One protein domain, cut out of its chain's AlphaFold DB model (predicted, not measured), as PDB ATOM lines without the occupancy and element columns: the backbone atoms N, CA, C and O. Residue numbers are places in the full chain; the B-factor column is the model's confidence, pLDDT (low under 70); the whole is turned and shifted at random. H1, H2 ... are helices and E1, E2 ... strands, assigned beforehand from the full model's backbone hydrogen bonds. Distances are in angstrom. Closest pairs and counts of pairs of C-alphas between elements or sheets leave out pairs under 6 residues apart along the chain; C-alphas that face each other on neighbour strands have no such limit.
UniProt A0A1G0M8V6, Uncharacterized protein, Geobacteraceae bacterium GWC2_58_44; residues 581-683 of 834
ATOM      1  N   VAL A 581     207.509 347.547 215.115       94.12
ATOM      2  CA  VAL A 581     208.577 347.448 214.117       94.12
ATOM      3  C   VAL A 581     209.919 347.290 214.807       94.12
ATOM      4  O   VAL A 581     210.069 347.626 215.984       94.12
ATOM      5  N   ILE A 582     210.905 346.777 214.082       95.75
ATOM      6  CA  ILE A 582     212.233 346.506 214.633       95.75
ATOM      7  C   ILE A 582     213.270 347.360 213.908       95.75
ATOM      8  O   ILE A 582     213.414 347.259 212.695       95.75
ATOM      9  N   LEU A 583     214.028 348.163 214.654       96.38
ATOM     10  CA  LEU A 583     215.201 348.878 214.153       96.38
ATOM     11  C   LEU A 583     216.476 348.190 214.652       96.38
ATOM     12  O   LEU A 583     216.626 347.965 215.854       96.38
ATOM     13  N   LYS A 584     217.397 347.856 213.745       95.12
ATOM     14  CA  LYS A 584     218.656 347.153 214.037       95.12
ATOM     15  C   LYS A 584     219.863 347.880 213.446       95.12
ATOM     16  O   LYS A 584     219.745 348.575 212.439       95.12
ATOM     17  N   GLY A 585     221.030 347.632 214.035       93.88
ATOM     18  CA  GLY A 585     222.313 348.142 213.552       93.88
ATOM     19  C   GLY A 585     222.574 349.594 213.956       93.88
ATOM     20  O   GLY A 585     222.291 349.979 215.087       93.88
ATOM     21  N   GLU A 586     223.121 350.386 213.036       94.81
ATOM     22  CA  GLU A 586     223.657 351.739 213.230       94.81
ATOM     23  C   GLU A 586     222.569 352.834 213.305       94.81
ATOM     24  O   GLU A 586     222.564 353.834 212.583       94.81
ATOM     25  N   VAL A 587     221.638 352.648 214.234       95.06
ATOM     26  CA  VAL A 587     220.657 353.642 214.696       95.06
ATOM     27  C   VAL A 587     221.062 354.068 216.113       95.06
ATOM     28  O   VAL A 587     221.627 353.253 216.835       95.06
ATOM     29  N   GLN A 588     220.810 355.314 216.535       94.62
ATOM     30  CA  GLN A 588     221.231 355.783 217.872       94.62
ATOM     31  C   GLN A 588     220.657 354.914 219.001       94.62
ATOM     32  O   GLN A 588     221.365 354.573 219.946       94.62
ATOM     33  N   PHE A 589     219.391 354.508 218.875       94.88
ATOM     34  CA  PHE A 589     218.729 353.592 219.799       94.88
ATOM     35  C   PHE A 589     218.080 352.424 219.029       94.88
ATOM     36  O   PHE A 589     216.905 352.507 218.660       94.88
ATOM     37  N   PRO A 590     218.804 351.326 218.740       95.69
ATOM     38  CA  PRO A 590     218.209 350.148 218.112       95.69
ATOM     39  C   PRO A 590     217.247 349.453 219.085       95.69
ATOM     40  O   PRO A 590     217.451 349.460 220.298       95.69
ATOM     41  N   GLY A 591     216.186 348.839 218.564       92.44
ATOM     42  CA  GLY A 591     215.176 348.191 219.395       92.44
ATOM     43  C   GLY A 591     213.832 348.001 218.706       92.44
ATOM     44  O   GLY A 591     213.674 348.216 217.503       92.44
ATOM     45  N   THR A 592     212.851 347.576 219.495       93.25
ATOM     46  CA  THR A 592     211.475 347.359 219.051       93.25
ATOM     47  C   THR A 592     210.625 348.573 219.399       93.25
ATOM     48  O   THR A 592     210.540 348.963 220.561       93.25
ATOM     49  N   TYR A 593     209.985 349.161 218.394       92.81
ATOM     50  CA  TYR A 593     209.216 350.392 218.534       92.81
ATOM     51  C   TYR A 593     207.737 350.127 218.292       92.81
ATOM     52  O   TYR A 593     207.403 349.537 217.263       92.81
ATOM     53  N   PRO A 594     206.841 350.572 219.193       89.56
ATOM     54  CA  PRO A 594     205.421 350.563 218.900       89.56
ATOM     55  C   PRO A 594     205.127 351.583 217.799       89.56
ATOM     56  O   PRO A 594     205.654 352.704 217.850       89.56
ATOM     57  N   ILE A 595     204.289 351.185 216.847       89.56
ATOM     58  CA  ILE A 595     203.807 352.011 215.747       89.56
ATOM     59  C   ILE A 595     202.323 352.326 215.880       89.56
ATOM     60  O   ILE A 595     201.542 351.524 216.398       89.56
ATOM     61  N   PHE A 596     201.937 353.491 215.376       84.69
ATOM     62  CA  PHE A 596     200.542 353.897 215.236       84.69
ATOM     63  C   PHE A 596     200.066 353.741 213.787       84.69
ATOM     64  O   PHE A 596     200.859 353.734 212.845       84.69
ATOM     65  N   LYS A 597     198.749 353.641 213.592       80.12
ATOM     66  CA  LYS A 597     198.143 353.615 212.256       80.12
ATOM     67  C   LYS A 597     198.554 354.870 211.472       80.12
ATOM     68  O   LYS A 597     198.416 355.979 211.982       80.12
ATOM     69  N   GLY A 598     199.057 354.699 210.248       85.00
ATOM     70  CA  GLY A 598     199.574 355.802 209.432       85.00
ATOM     71  C   GLY A 598     201.000 356.258 209.773       85.00
ATOM     72  O   GLY A 598     201.508 357.160 209.104       85.00
ATOM     73  N   GLU A 599     201.660 355.679 210.787       91.25
ATOM     74  CA  GLU A 599     203.005 356.107 211.182       91.25
ATOM     75  C   GLU A 599     204.044 355.766 210.105       91.25
ATOM     76  O   GLU A 599     204.080 354.678 209.525       91.25
ATOM     77  N   LYS A 600     204.902 356.748 209.830       94.56
ATOM     78  CA  LYS A 600     205.917 356.708 208.779       94.56
ATOM     79  C   LYS A 600     207.281 356.292 209.320       94.56
ATOM     80  O   LYS A 600     207.600 356.563 210.481       94.56
ATOM     81  N   LEU A 601     208.117 355.697 208.471       94.94
ATOM     82  CA  LEU A 601     209.467 355.256 208.831       94.94
ATOM     83  C   LEU A 601     210.313 356.382 209.450       94.94
ATOM     84  O   LEU A 601     210.973 356.181 210.473       94.94
ATOM     85  N   SER A 602     210.243 357.589 208.889       95.12
ATOM     86  CA  SER A 602     210.953 358.768 209.391       95.12
ATOM     87  C   SER A 602     210.545 359.159 210.816       95.12
ATOM     88  O   SER A 602     211.380 359.640 211.583       95.12
ATOM     89  N   SER A 603     209.281 358.933 211.201       95.25
ATOM     90  CA  SER A 603     208.778 359.189 212.558       95.25
ATOM     91  C   SER A 603     209.467 358.288 213.577       95.25
ATOM     92  O   SER A 603     210.003 358.766 214.579       95.25
ATOM     93  N   VAL A 604     209.524 356.988 213.283       95.44
ATOM     94  CA  VAL A 604     210.154 356.007 214.171       95.44
ATOM     95  C   VAL A 604     211.665 356.225 214.237       95.44
ATOM     96  O   VAL A 604     212.234 356.181 215.325       95.44
ATOM     97  N   LEU A 605     212.313 356.569 213.119       95.38
ATOM     98  CA  LEU A 605     213.734 356.925 213.110       95.38
ATOM     99  C   LEU A 605     214.040 358.160 213.968       95.38
ATOM    100  O   LEU A 605     215.025 358.143 214.701       95.38
ATOM    101  N   ARG A 606     213.191 359.201 213.956       95.25
ATOM    102  CA  ARG A 606     213.342 360.358 214.865       95.25
ATOM    103  C   ARG A 606     213.250 359.947 216.330       95.25
ATOM    104  O   ARG A 606     214.071 360.372 217.137       95.25
ATOM    105  N   ARG A 607     212.274 359.100 216.670       94.50
ATOM    106  CA  ARG A 607     212.110 358.559 218.031       94.50
ATOM    107  C   ARG A 607     213.307 357.715 218.463       94.50
ATOM    108  O   ARG A 607     213.663 357.731 219.634       94.50
ATOM    109  N   ALA A 608     213.939 357.032 217.514       94.50
ATOM    110  CA  ALA A 608     215.157 356.266 217.724       94.50
ATOM    111  C   ALA A 608     216.438 357.115 217.721       94.50
ATOM    112  O   ALA A 608     217.526 356.548 217.740       94.50
ATOM    113  N   GLY A 609     216.329 358.451 217.699       92.69
ATOM    114  CA  GLY A 609     217.457 359.388 217.727       92.69
ATOM    115  C   GLY A 609     218.150 359.607 216.376       92.69
ATOM    116  O   GLY A 609     219.159 360.301 216.319       92.69
ATOM    117  N   GLY A 610     217.618 359.053 215.286       93.88
ATOM    118  CA  GLY A 610     218.250 359.062 213.969       93.88
ATOM    119  C   GLY A 610     219.366 358.022 213.844       93.88
ATOM    120  O   GLY A 610     219.439 357.052 214.597       93.88
ATOM    121  N   TYR A 611     220.234 358.205 212.855       95.56
ATOM    122  CA  TYR A 611     221.332 357.279 212.574       95.56
ATOM    123  C   TYR A 611     222.583 357.595 213.408       95.56
ATOM    124  O   TYR A 611     222.773 358.729 213.861       95.56
ATOM    125  N   THR A 612     223.466 356.613 213.592       94.38
ATOM    126  CA  THR A 612     224.814 356.883 214.124       94.38
ATOM    127  C   THR A 612     225.698 357.535 213.051       94.38
ATOM    128  O   THR A 612     225.383 357.533 211.861       94.38
ATOM    129  N   ASN A 613     226.860 358.058 213.446       91.69
ATOM    130  CA  ASN A 613     227.864 358.569 212.504       91.69
ATOM    131  C   ASN A 613     228.601 357.469 211.712       91.69
ATOM    132  O   ASN A 613     229.404 357.786 210.839       91.69
ATOM    133  N   LYS A 614     228.355 356.190 212.018       90.94
ATOM    134  CA  LYS A 614     228.926 355.026 211.324       90.94
ATOM    135  C   LYS A 614     227.927 354.343 210.387       90.94
ATOM    136  O   LYS A 614     228.295 353.398 209.687       90.94
ATOM    137  N   ALA A 615     226.685 354.822 210.377       92.19
ATOM    138  CA  ALA A 615     225.593 354.254 209.615       92.19
ATOM    139  C   ALA A 615     225.853 354.290 208.113       92.19
ATOM    140  O   ALA A 615     226.084 355.349 207.523       92.19
ATOM    141  N   TYR A 616     225.745 353.128 207.476       92.44
ATOM    142  CA  TYR A 616     225.833 353.021 206.032       92.44
ATOM    143  C   TYR A 616     224.444 352.894 205.408       92.44
ATOM    144  O   TYR A 616     223.918 351.802 205.206       92.44
ATOM    145  N   LEU A 617     223.843 354.043 205.089       91.75
ATOM    146  CA  LEU A 617     222.456 354.129 204.613       91.75
ATOM    147  C   LEU A 617     222.217 353.388 203.289       91.75
ATOM    148  O   LEU A 617     221.162 352.788 203.106       91.75
ATOM    149  N   LYS A 618     223.209 353.372 202.390       88.25
ATOM    150  CA  LYS A 618     223.131 352.626 201.122       88.25
ATOM    151  C   LYS A 618     223.131 351.104 201.315       88.25
ATOM    152  O   LYS A 618     222.751 350.396 200.398       88.25
ATOM    153  N   GLY A 619     223.534 350.599 202.483       86.69
ATOM    154  CA  GLY A 619     223.443 349.178 202.840       86.69
ATOM    155  C   GLY A 619     222.185 348.822 203.633       86.69
ATOM    156  O   GLY A 619     222.075 347.704 204.131       86.69
ATOM    157  N   GLY A 620     221.259 349.769 203.808       89.69
ATOM    158  CA  GLY A 620     220.048 349.564 204.589       89.69
ATOM    159  C   GLY A 620     219.172 348.440 204.037       89.69
ATOM    160  O   GLY A 620     218.898 348.367 202.838       89.69
ATOM    161  N   LYS A 621     218.692 347.574 204.928       91.31
ATOM    162  CA  LYS A 621     217.821 346.444 204.603       91.31
ATOM    163  C   LYS A 621     216.469 346.627 205.276       91.31
ATOM    164  O   LYS A 621     216.368 346.572 206.498       91.31
ATOM    165  N   PHE A 622     215.426 346.810 204.470       93.31
ATOM    166  CA  PHE A 622     214.043 346.845 204.939       93.31
ATOM    167  C   PHE A 622     213.331 345.543 204.585       93.31
ATOM    168  O   PHE A 622     213.371 345.108 203.433       93.31
ATOM    169  N   THR A 623     212.660 344.929 205.556       93.31
ATOM    170  CA  THR A 623     211.904 343.687 205.364       93.31
ATOM    171  C   THR A 623     210.481 343.822 205.872       93.31
ATOM    172  O   THR A 623     210.262 344.394 206.939       93.31
ATOM    173  N   ARG A 624     209.534 343.229 205.143       92.75
ATOM    174  CA  ARG A 624     208.106 343.223 205.469       92.75
ATOM    175  C   ARG A 624     207.519 341.825 205.349       92.75
ATOM    176  O   ARG A 624     207.701 341.145 204.338       92.75
ATOM    177  N   ARG A 625     206.726 341.425 206.347       88.62
ATOM    178  CA  ARG A 625     206.103 340.091 206.406       88.62
ATOM    179  C   ARG A 625     205.205 339.793 205.199       88.62
ATOM    180  O   ARG A 625     205.358 338.749 204.581       88.62
ATOM    181  N   SER A 626     204.320 340.717 204.823       88.38
ATOM    182  CA  SER A 626     203.415 340.516 203.679       88.38
ATOM    183  C   SER A 626     204.165 340.341 202.353       88.38
ATOM    184  O   SER A 626     203.767 339.533 201.516       88.38
ATOM    185  N   VAL A 627     205.294 341.038 202.182       89.62
ATOM    186  CA  VAL A 627     206.170 340.884 201.010       89.62
ATOM    187  C   VAL A 627     206.904 339.550 201.046       89.62
ATOM    188  O   VAL A 627     207.007 338.896 200.012       89.62
ATOM    189  N   ARG A 628     207.355 339.109 202.226       88.44
ATOM    190  CA  ARG A 628     207.987 337.797 202.414       88.44
ATOM    191  C   ARG A 628     207.071 336.673 201.964       88.44
ATOM    192  O   ARG A 628     207.487 335.818 201.191       88.44
ATOM    193  N   ASP A 629     205.829 336.696 202.431       88.00
ATOM    194  CA  ASP A 629     204.869 335.637 202.146       88.00
ATOM    195  C   ASP A 629     204.489 335.631 200.650       88.00
ATOM    196  O   ASP A 629     204.319 334.566 200.059       88.00
ATOM    197  N   LEU A 630     204.428 336.804 200.002       87.56
ATOM    198  CA  LEU A 630     204.236 336.914 198.550       87.56
ATOM    199  C   LEU A 630     205.446 336.392 197.756       87.56
ATOM    200  O   LEU A 630     205.270 335.671 196.775       87.56
ATOM    201  N   GLN A 631     206.665 336.759 198.160       83.19
ATOM    202  CA  GLN A 631     207.906 336.282 197.542       83.19
ATOM    203  C   GLN A 631     208.049 334.765 197.688       83.19
ATOM    204  O   GLN A 631     208.414 334.108 196.719       83.19
ATOM    205  N   GLN A 632     207.706 334.209 198.855       84.81
ATOM    206  CA  GLN A 632     207.752 332.769 199.102       84.81
ATOM    207  C   GLN A 632     206.811 332.019 198.158       84.81
ATOM    208  O   GLN A 632     207.263 331.118 197.470       84.81
ATOM    209  N   ARG A 633     205.546 332.453 198.028       87.12
ATOM    210  CA  ARG A 633     204.600 331.828 197.084       87.12
ATOM    211  C   ARG A 633     205.112 331.856 195.645       87.12
ATOM    212  O   ARG A 633     205.034 330.854 194.952       87.12
ATOM    213  N   ARG A 634     205.681 332.986 195.206       81.56
ATOM    214  CA  ARG A 634     206.288 333.084 193.867       81.56
ATOM    215  C   ARG A 634     207.479 332.141 193.702       81.56
ATOM    216  O   ARG A 634     207.657 331.588 192.625       81.56
ATOM    217  N   MET A 635     208.297 331.983 194.739       78.25
ATOM    218  CA  MET A 635     209.430 331.060 194.719       78.25
ATOM    219  C   MET A 635     208.953 329.607 194.646       78.25
ATOM    220  O   MET A 635     209.461 328.854 193.823       78.25
ATOM    221  N   ASP A 636     207.933 329.248 195.427       84.25
ATOM    222  CA  ASP A 636     207.315 327.920 195.410       84.25
ATOM    223  C   ASP A 636     206.713 327.609 194.023       84.25
ATOM    224  O   ASP A 636     206.950 326.534 193.474       84.25
ATOM    225  N   ASP A 637     206.027 328.578 193.401       82.81
ATOM    226  CA  ASP A 637     205.488 328.451 192.038       82.81
ATOM    227  C   ASP A 637     206.597 328.208 190.995       82.81
ATOM    228  O   ASP A 637     206.437 327.393 190.082       82.81
ATOM    229  N   VAL A 638     207.729 328.915 191.107       77.19
ATOM    230  CA  VAL A 638     208.882 328.750 190.202       77.19
ATOM    231  C   VAL A 638     209.562 327.398 190.410       77.19
ATOM    232  O   VAL A 638     209.919 326.746 189.427       77.19
ATOM    233  N   ILE A 639     209.708 326.952 191.662       79.75
ATOM    234  CA  ILE A 639     210.256 325.630 191.995       79.75
ATOM    235  C   ILE A 639     209.394 324.545 191.347       79.75
ATOM    236  O   ILE A 639     209.927 323.728 190.599       79.75
ATOM    237  N   ALA A 640     208.075 324.592 191.549       82.94
ATOM    238  CA  ALA A 640     207.148 323.602 191.005       82.94
ATOM    239  C   ALA A 640     207.198 323.530 189.468       82.94
ATOM    240  O   ALA A 640     207.245 322.443 188.891       82.94
ATOM    241  N   ARG A 641     207.251 324.686 188.786       81.25
ATOM    242  CA  ARG A 641     207.406 324.736 187.319       81.25
ATOM    243  C   ARG A 641     208.741 324.145 186.863       81.25
ATOM    244  O   ARG A 641     208.767 323.331 185.947       81.25
ATOM    245  N   THR A 642     209.834 324.499 187.537       75.50
ATOM    246  CA  THR A 642     211.182 324.016 187.194       75.50
ATOM    247  C   THR A 642     211.311 322.503 187.393       75.50
ATOM    248  O   THR A 642     211.921 321.824 186.569       75.50
ATOM    249  N   GLU A 643     210.712 321.949 188.453       81.62
ATOM    250  CA  GLU A 643     210.637 320.498 188.673       81.62
ATOM    251  C   GLU A 643     209.920 319.782 187.529       81.62
ATOM    252  O   GLU A 643     210.408 318.766 187.023       81.62
ATOM    253  N   GLN A 644     208.783 320.332 187.097       82.25
ATOM    254  CA  GLN A 644     208.001 319.784 185.994       82.25
ATOM    255  C   GLN A 644     208.787 319.816 184.675       82.25
ATOM    256  O   GLN A 644     208.821 318.813 183.955       82.25
ATOM    257  N   ASP A 645     209.455 320.928 184.367       77.44
ATOM    258  CA  ASP A 645     210.260 321.056 183.150       77.44
ATOM    259  C   ASP A 645     211.505 320.162 183.164       77.44
ATOM    260  O   ASP A 645     211.854 319.592 182.128       77.44
ATOM    261  N   LEU A 646     212.146 319.964 184.322       75.81
ATOM    262  CA  LEU A 646     213.235 318.990 184.470       75.81
ATOM    263  C   LEU A 646     212.753 317.558 184.236       75.81
ATOM    264  O   LEU A 646     213.431 316.794 183.547       75.81
ATOM    265  N   GLY A 647     211.582 317.201 184.768       78.06
ATOM    266  CA  GLY A 647     210.965 315.895 184.531       78.06
ATOM    267  C   GLY A 647     210.679 315.654 183.048       78.06
ATOM    268  O   GLY A 647     211.041 314.606 182.512       78.06
ATOM    269  N   ARG A 648     210.108 316.652 182.363       78.31
ATOM    270  CA  ARG A 648     209.818 316.583 180.923       78.31
ATOM    271  C   ARG A 648     211.089 316.489 180.078       78.31
ATOM    272  O   ARG A 648     211.177 315.616 179.222       78.31
ATOM    273  N   LYS A 649     212.102 317.319 180.352       69.75
ATOM    274  CA  LYS A 649     213.392 317.267 179.640       69.75
ATOM    275  C   LYS A 649     214.120 315.944 179.860       69.75
ATOM    276  O   LYS A 649     214.696 315.417 178.917       69.75
ATOM    277  N   GLN A 650     214.060 315.364 181.062       71.75
ATOM    278  CA  GLN A 650     214.642 314.041 181.313       71.75
ATOM    279  C   GLN A 650     213.988 312.960 180.434       71.75
ATOM    280  O   GLN A 650     214.687 312.082 179.932       71.75
ATOM    281  N   GLN A 651     212.671 313.034 180.223       71.31
ATOM    282  CA  GLN A 651     211.939 312.106 179.355       71.31
ATOM    283  C   GLN A 651     212.220 312.348 177.865       71.31
ATOM    284  O   GLN A 651     212.507 311.399 177.138       71.31
ATOM    285  N   GLU A 652     212.199 313.606 177.412       68.06
ATOM    286  CA  GLU A 652     212.514 313.977 176.023       68.06
ATOM    287  C   GLU A 652     213.949 313.565 175.654       68.06
ATOM    288  O   GLU A 652     214.170 312.922 174.629       68.06
ATOM    289  N   MET A 653     214.928 313.835 176.519       62.81
ATOM    290  CA  MET A 653     216.334 313.522 176.245       62.81
ATOM    291  C   MET A 653     216.661 312.024 176.347       62.81
ATOM    292  O   MET A 653     217.552 311.552 175.643       62.81
ATOM    293  N   ALA A 654     215.908 311.252 177.141       61.72
ATOM    294  CA  ALA A 654     216.005 309.789 177.150       61.72
ATOM    295  C   ALA A 654     215.534 309.148 175.829       61.72
ATOM    296  O   ALA A 654     215.926 308.026 175.526       61.72
ATOM    297  N   SER A 655     214.718 309.857 175.036       62.38
ATOM    298  CA  SER A 655     214.173 309.360 173.763       62.38
ATOM    299  C   SER A 655     214.986 309.740 172.513       62.38
ATOM    300  O   SER A 655     214.767 309.159 171.453       62.38
ATOM    301  N   VAL A 656     215.923 310.693 172.622       56.41
ATOM    302  CA  VAL A 656     216.676 311.273 171.484       56.41
ATOM    303  C   VAL A 656     218.146 310.822 171.435       56.41
ATOM    304  O   VAL A 656     218.789 310.926 170.392       56.41
ATOM    305  N   ALA A 657     218.698 310.297 172.530       55.34
ATOM    306  CA  ALA A 657     220.105 309.910 172.593       55.34
ATOM    307  C   ALA A 657     220.401 308.687 171.706       55.34
ATOM    308  O   ALA A 657     219.939 307.578 171.965       55.34
ATOM    309  N   SER A 658     221.204 308.894 170.661       53.84
ATOM    310  CA  SER A 658     221.633 307.833 169.735       53.84
ATOM    311  C   SER A 658     223.027 307.276 170.063       53.84
ATOM    312  O   SER A 658     223.447 306.286 169.462       53.84
ATOM    313  N   SER A 659     223.721 307.849 171.057       63.66
ATOM    314  CA  SER A 659     225.029 307.399 171.550       63.66
ATOM    315  C   SER A 659     225.117 307.393 173.087       63.66
ATOM    316  O   SER A 659     224.425 308.143 173.777       63.66
ATOM    317  N   LYS A 660     225.980 306.526 173.636       62.25
ATOM    318  CA  LYS A 660     226.184 306.361 175.087       62.25
ATOM    319  C   LYS A 660     226.851 307.588 175.733       62.25
ATOM    320  O   LYS A 660     226.486 307.957 176.846       62.25
ATOM    321  N   ASP A 661     227.750 308.250 175.006       60.44
ATOM    322  CA  ASP A 661     228.500 309.415 175.494       60.44
ATOM    323  C   ASP A 661     227.608 310.667 175.617       60.44
ATOM    324  O   ASP A 661     227.702 311.412 176.594       60.44
ATOM    325  N   GLU A 662     226.669 310.869 174.682       58.97
ATOM    326  CA  GLU A 662     225.677 311.951 174.778       58.97
ATOM    327  C   GLU A 662     224.702 311.739 175.944       58.97
ATOM    328  O   GLU A 662     224.285 312.710 176.583       58.97
ATOM    329  N   LEU A 663     224.357 310.484 176.261       63.78
ATOM    330  CA  LEU A 663     223.471 310.150 177.378       63.78
ATOM    331  C   LEU A 663     224.130 310.457 178.735       63.78
ATOM    332  O   LEU A 663     223.473 310.982 179.637       63.78
ATOM    333  N   GLU A 664     225.426 310.171 178.884       67.00
ATOM    334  CA  GLU A 664     226.182 310.432 180.117       67.00
ATOM    335  C   GLU A 664     226.398 311.935 180.357       67.00
ATOM    336  O   GLU A 664     226.130 312.421 181.461       67.00
ATOM    337  N   ALA A 665     226.778 312.699 179.326       61.06
ATOM    338  CA  ALA A 665     226.902 314.158 179.419       61.06
ATOM    339  C   ALA A 665     225.553 314.835 179.732       61.06
ATOM    340  O   ALA A 665     225.456 315.744 180.565       61.06
ATOM    341  N   THR A 666     224.478 314.336 179.119       61.56
ATOM    342  CA  THR A 666     223.112 314.803 179.378       61.56
ATOM    343  C   THR A 666     222.671 314.511 180.810       61.56
ATOM    344  O   THR A 666     222.113 315.379 181.485       61.56
ATOM    345  N   ARG A 667     222.954 313.306 181.313       70.06
ATOM    346  CA  ARG A 667     222.616 312.910 182.683       70.06
ATOM    347  C   ARG A 667     223.344 313.764 183.717       70.06
ATOM    348  O   ARG A 667     222.697 314.236 184.649       70.06
ATOM    349  N   ALA A 668     224.636 314.022 183.518       67.00
ATOM    350  CA  ALA A 668     225.415 314.905 184.387       67.00
ATOM    351  C   ALA A 668     224.821 316.324 184.440       67.00
ATOM    352  O   ALA A 668     224.722 316.923 185.510       67.00
ATOM    353  N   THR A 669     224.336 316.828 183.301       65.88
ATOM    354  CA  THR A 669     223.681 318.141 183.213       65.88
ATOM    355  C   THR A 669     222.361 318.172 184.000       65.88
ATOM    356  O   THR A 669     222.126 319.092 184.786       65.88
ATOM    357  N   VAL A 670     221.506 317.150 183.856       71.56
ATOM    358  CA  VAL A 670     220.228 317.047 184.597       71.56
ATOM    359  C   VAL A 670     220.460 316.897 186.105       71.56
ATOM    360  O   VAL A 670     219.735 317.487 186.910       71.56
ATOM    361  N   GLU A 671     221.480 316.138 186.505       73.38
ATOM    362  CA  GLU A 671     221.877 315.988 187.909       73.38
ATOM    363  C   GLU A 671     222.404 317.310 188.496       73.38
ATOM    364  O   GLU A 671     222.011 317.679 189.606       73.38
ATOM    365  N   GLY A 672     223.191 318.075 187.733       67.50
ATOM    366  CA  GLY A 672     223.625 319.426 188.111       67.50
ATOM    367  C   GLY A 672     222.450 320.386 188.328       67.50
ATOM    368  O   GLY A 672     222.379 321.070 189.353       67.50
ATOM    369  N   MET A 673     221.460 320.376 187.429       66.62
ATOM    370  CA  MET A 673     220.258 321.207 187.583       66.62
ATOM    371  C   MET A 673     219.426 320.819 188.811       66.62
ATOM    372  O   MET A 673     218.937 321.699 189.523       66.62
ATOM    373  N   ARG A 674     219.292 319.519 189.104       73.75
ATOM    374  CA  ARG A 674     218.624 319.049 190.330       73.75
ATOM    375  C   ARG A 674     219.329 319.542 191.585       73.75
ATOM    376  O   ARG A 674     218.665 320.016 192.501       73.75
ATOM    377  N   ALA A 675     220.659 319.481 191.619       69.88
ATOM    378  CA  ALA A 675     221.426 319.975 192.759       69.88
ATOM    379  C   ALA A 675     221.192 321.480 193.001       69.88
ATOM    380  O   ALA A 675     221.042 321.909 194.148       69.88
ATOM    381  N   SER A 676     221.101 322.278 191.936       66.06
ATOM    382  CA  SER A 676     220.768 323.708 192.013       66.06
ATOM    383  C   SER A 676     219.330 323.965 192.474       66.06
ATOM    384  O   SER A 676     219.087 324.891 193.249       66.06
ATOM    385  N   LEU A 677     218.378 323.122 192.069       73.12
ATOM    386  CA  LEU A 677     216.985 323.222 192.507       73.12
ATOM    387  C   LEU A 677     216.815 322.897 193.996       73.12
ATOM    388  O   LEU A 677     216.088 323.598 194.694       73.12
ATOM    389  N   GLU A 678     217.530 321.896 194.512       75.56
ATOM    390  CA  GLU A 678     217.529 321.582 195.948       75.56
ATOM    391  C   GLU A 678     218.098 322.733 196.786       75.56
ATOM    392  O   GLU A 678     217.569 323.078 197.845       75.56
ATOM    393  N   LYS A 679     219.133 323.409 196.276       70.50
ATOM    394  CA  LYS A 679     219.659 324.635 196.889       70.50
ATOM    395  C   LYS A 679     218.620 325.767 196.906       70.50
ATOM    396  O   LYS A 679     218.541 326.491 197.896       70.50
ATOM    397  N   LEU A 680     217.811 325.907 195.850       70.50
ATOM    398  CA  LEU A 680     216.726 326.895 195.785       70.50
ATOM    399  C   LEU A 680     215.590 326.568 196.767       70.50
ATOM    400  O   LEU A 680     215.116 327.468 197.455       70.50
ATOM    401  N   LYS A 681     215.207 325.291 196.899       78.25
ATOM    402  CA  LYS A 681     214.212 324.826 197.888       78.25
ATOM    403  C   LYS A 681     214.629 325.094 199.332       78.25
ATOM    404  O   LYS A 681     213.782 325.329 200.189       78.25
ATOM    405  N   ALA A 682     215.931 325.041 199.610       77.88
ATOM    406  CA  ALA A 682     216.468 325.322 200.937       77.88
ATOM    407  C   ALA A 682     216.465 326.824 201.286       77.88
ATOM    408  O   ALA A 682     216.491 327.177 202.469       77.88
ATOM    409  N   ALA A 683     216.437 327.713 200.288       77.12
ATOM    410  CA  ALA A 683     216.365 329.153 200.510       77.12
ATOM    411  C   ALA A 683     214.965 329.562 201.003       77.12
ATOM    412  O   ALA A 683     213.956 328.975 200.623       77.12
TER     413      ALA A 683
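AT A GLANCE: This is residues 581 to 683 of the 834 residues of an uncharacterized protein of Geobacteraceae bacterium GWC2_58_44 (UniProt A0A1G0M8V6). A long helical hairpin, H2 and H3, makes an arm with a small head at one end; in the head the two-stranded hairpin E1 and E2 sits beside the short helix H1. The strand E3 leads from the head into H2, whose residues 625 to 631 stand free, and the shorter H3 folds back along H2 towards the head without reaching it. The printed part has 103 residues with three named helices and three named strands, in the order E1, E2, H1, E3, H2, H3, and its class is mostly helix. The sheet has the order E1 - E2 and is antiparallel, and E3 pairs with no named strand. The whole is extended, with a radius of gyration of the C-alphas of 23.9 A and spans of 70 by 31 by 17 A.

HOW THE PARTS SIT: E1, residues 581 to 585, and E2, residues 591 to 594, form a hairpin of antiparallel neighbours, with 158 degrees between their directions. N 581 and O 593 are 2.9 A apart, within hydrogen-bond range, and so are N 591 and O 583, at 2.9 A. H1, residues 601 to 607, and E1 are near each other, with 5 pairs of C-alphas within 10 A. H1 and E2 have 1 pair of C-alphas within 8 A, those of Val 604 and Tyr 593, 7.2 A apart. E3, residues 621 to 623, is apart from E1, E2 and H1. E3 and H2, residues 625 to 656, meet only through their link. H2 and H3, residues 660 to 682, touch with 13 pairs of C-alphas within 8 A and form a helical hairpin. Their lines stand at a shallow tilt of 12 degrees, opposite ways, and their closest C-alphas, those of Ile 639 and Lys 681, are 7.1 A apart. H1 is apart from H2 and H3. In H1, H2 and H3 every O i to N i+4 pair is within hydrogen-bond range.

IN THESE COORDINATES: E1 begins at C-alpha 581 (208.577, 347.448, 214.117) and is 13.8 A from first to last C-alpha. E2 and H1 are each 10.1 A long in the same measure, and E3 is 6.6 A. H2 runs 46.5 A, from C-alpha 625 (206.103, 340.091, 206.406) to C-alpha 656. H3 runs 33.5 A and ends at C-alpha 682 (216.468, 325.322, 200.937).

THE WHOLE: The two C-alphas farthest apart, those of Arg 607 and Ser 658, are 70.7 A apart. The printed part has no cut. The link from H1 to E3, residues 608 to 620, is long. The mean pLDDT of the printed part is 81.6; 22 residues are under 70, among them residues 652 to 666, and H3 has a mean of 68.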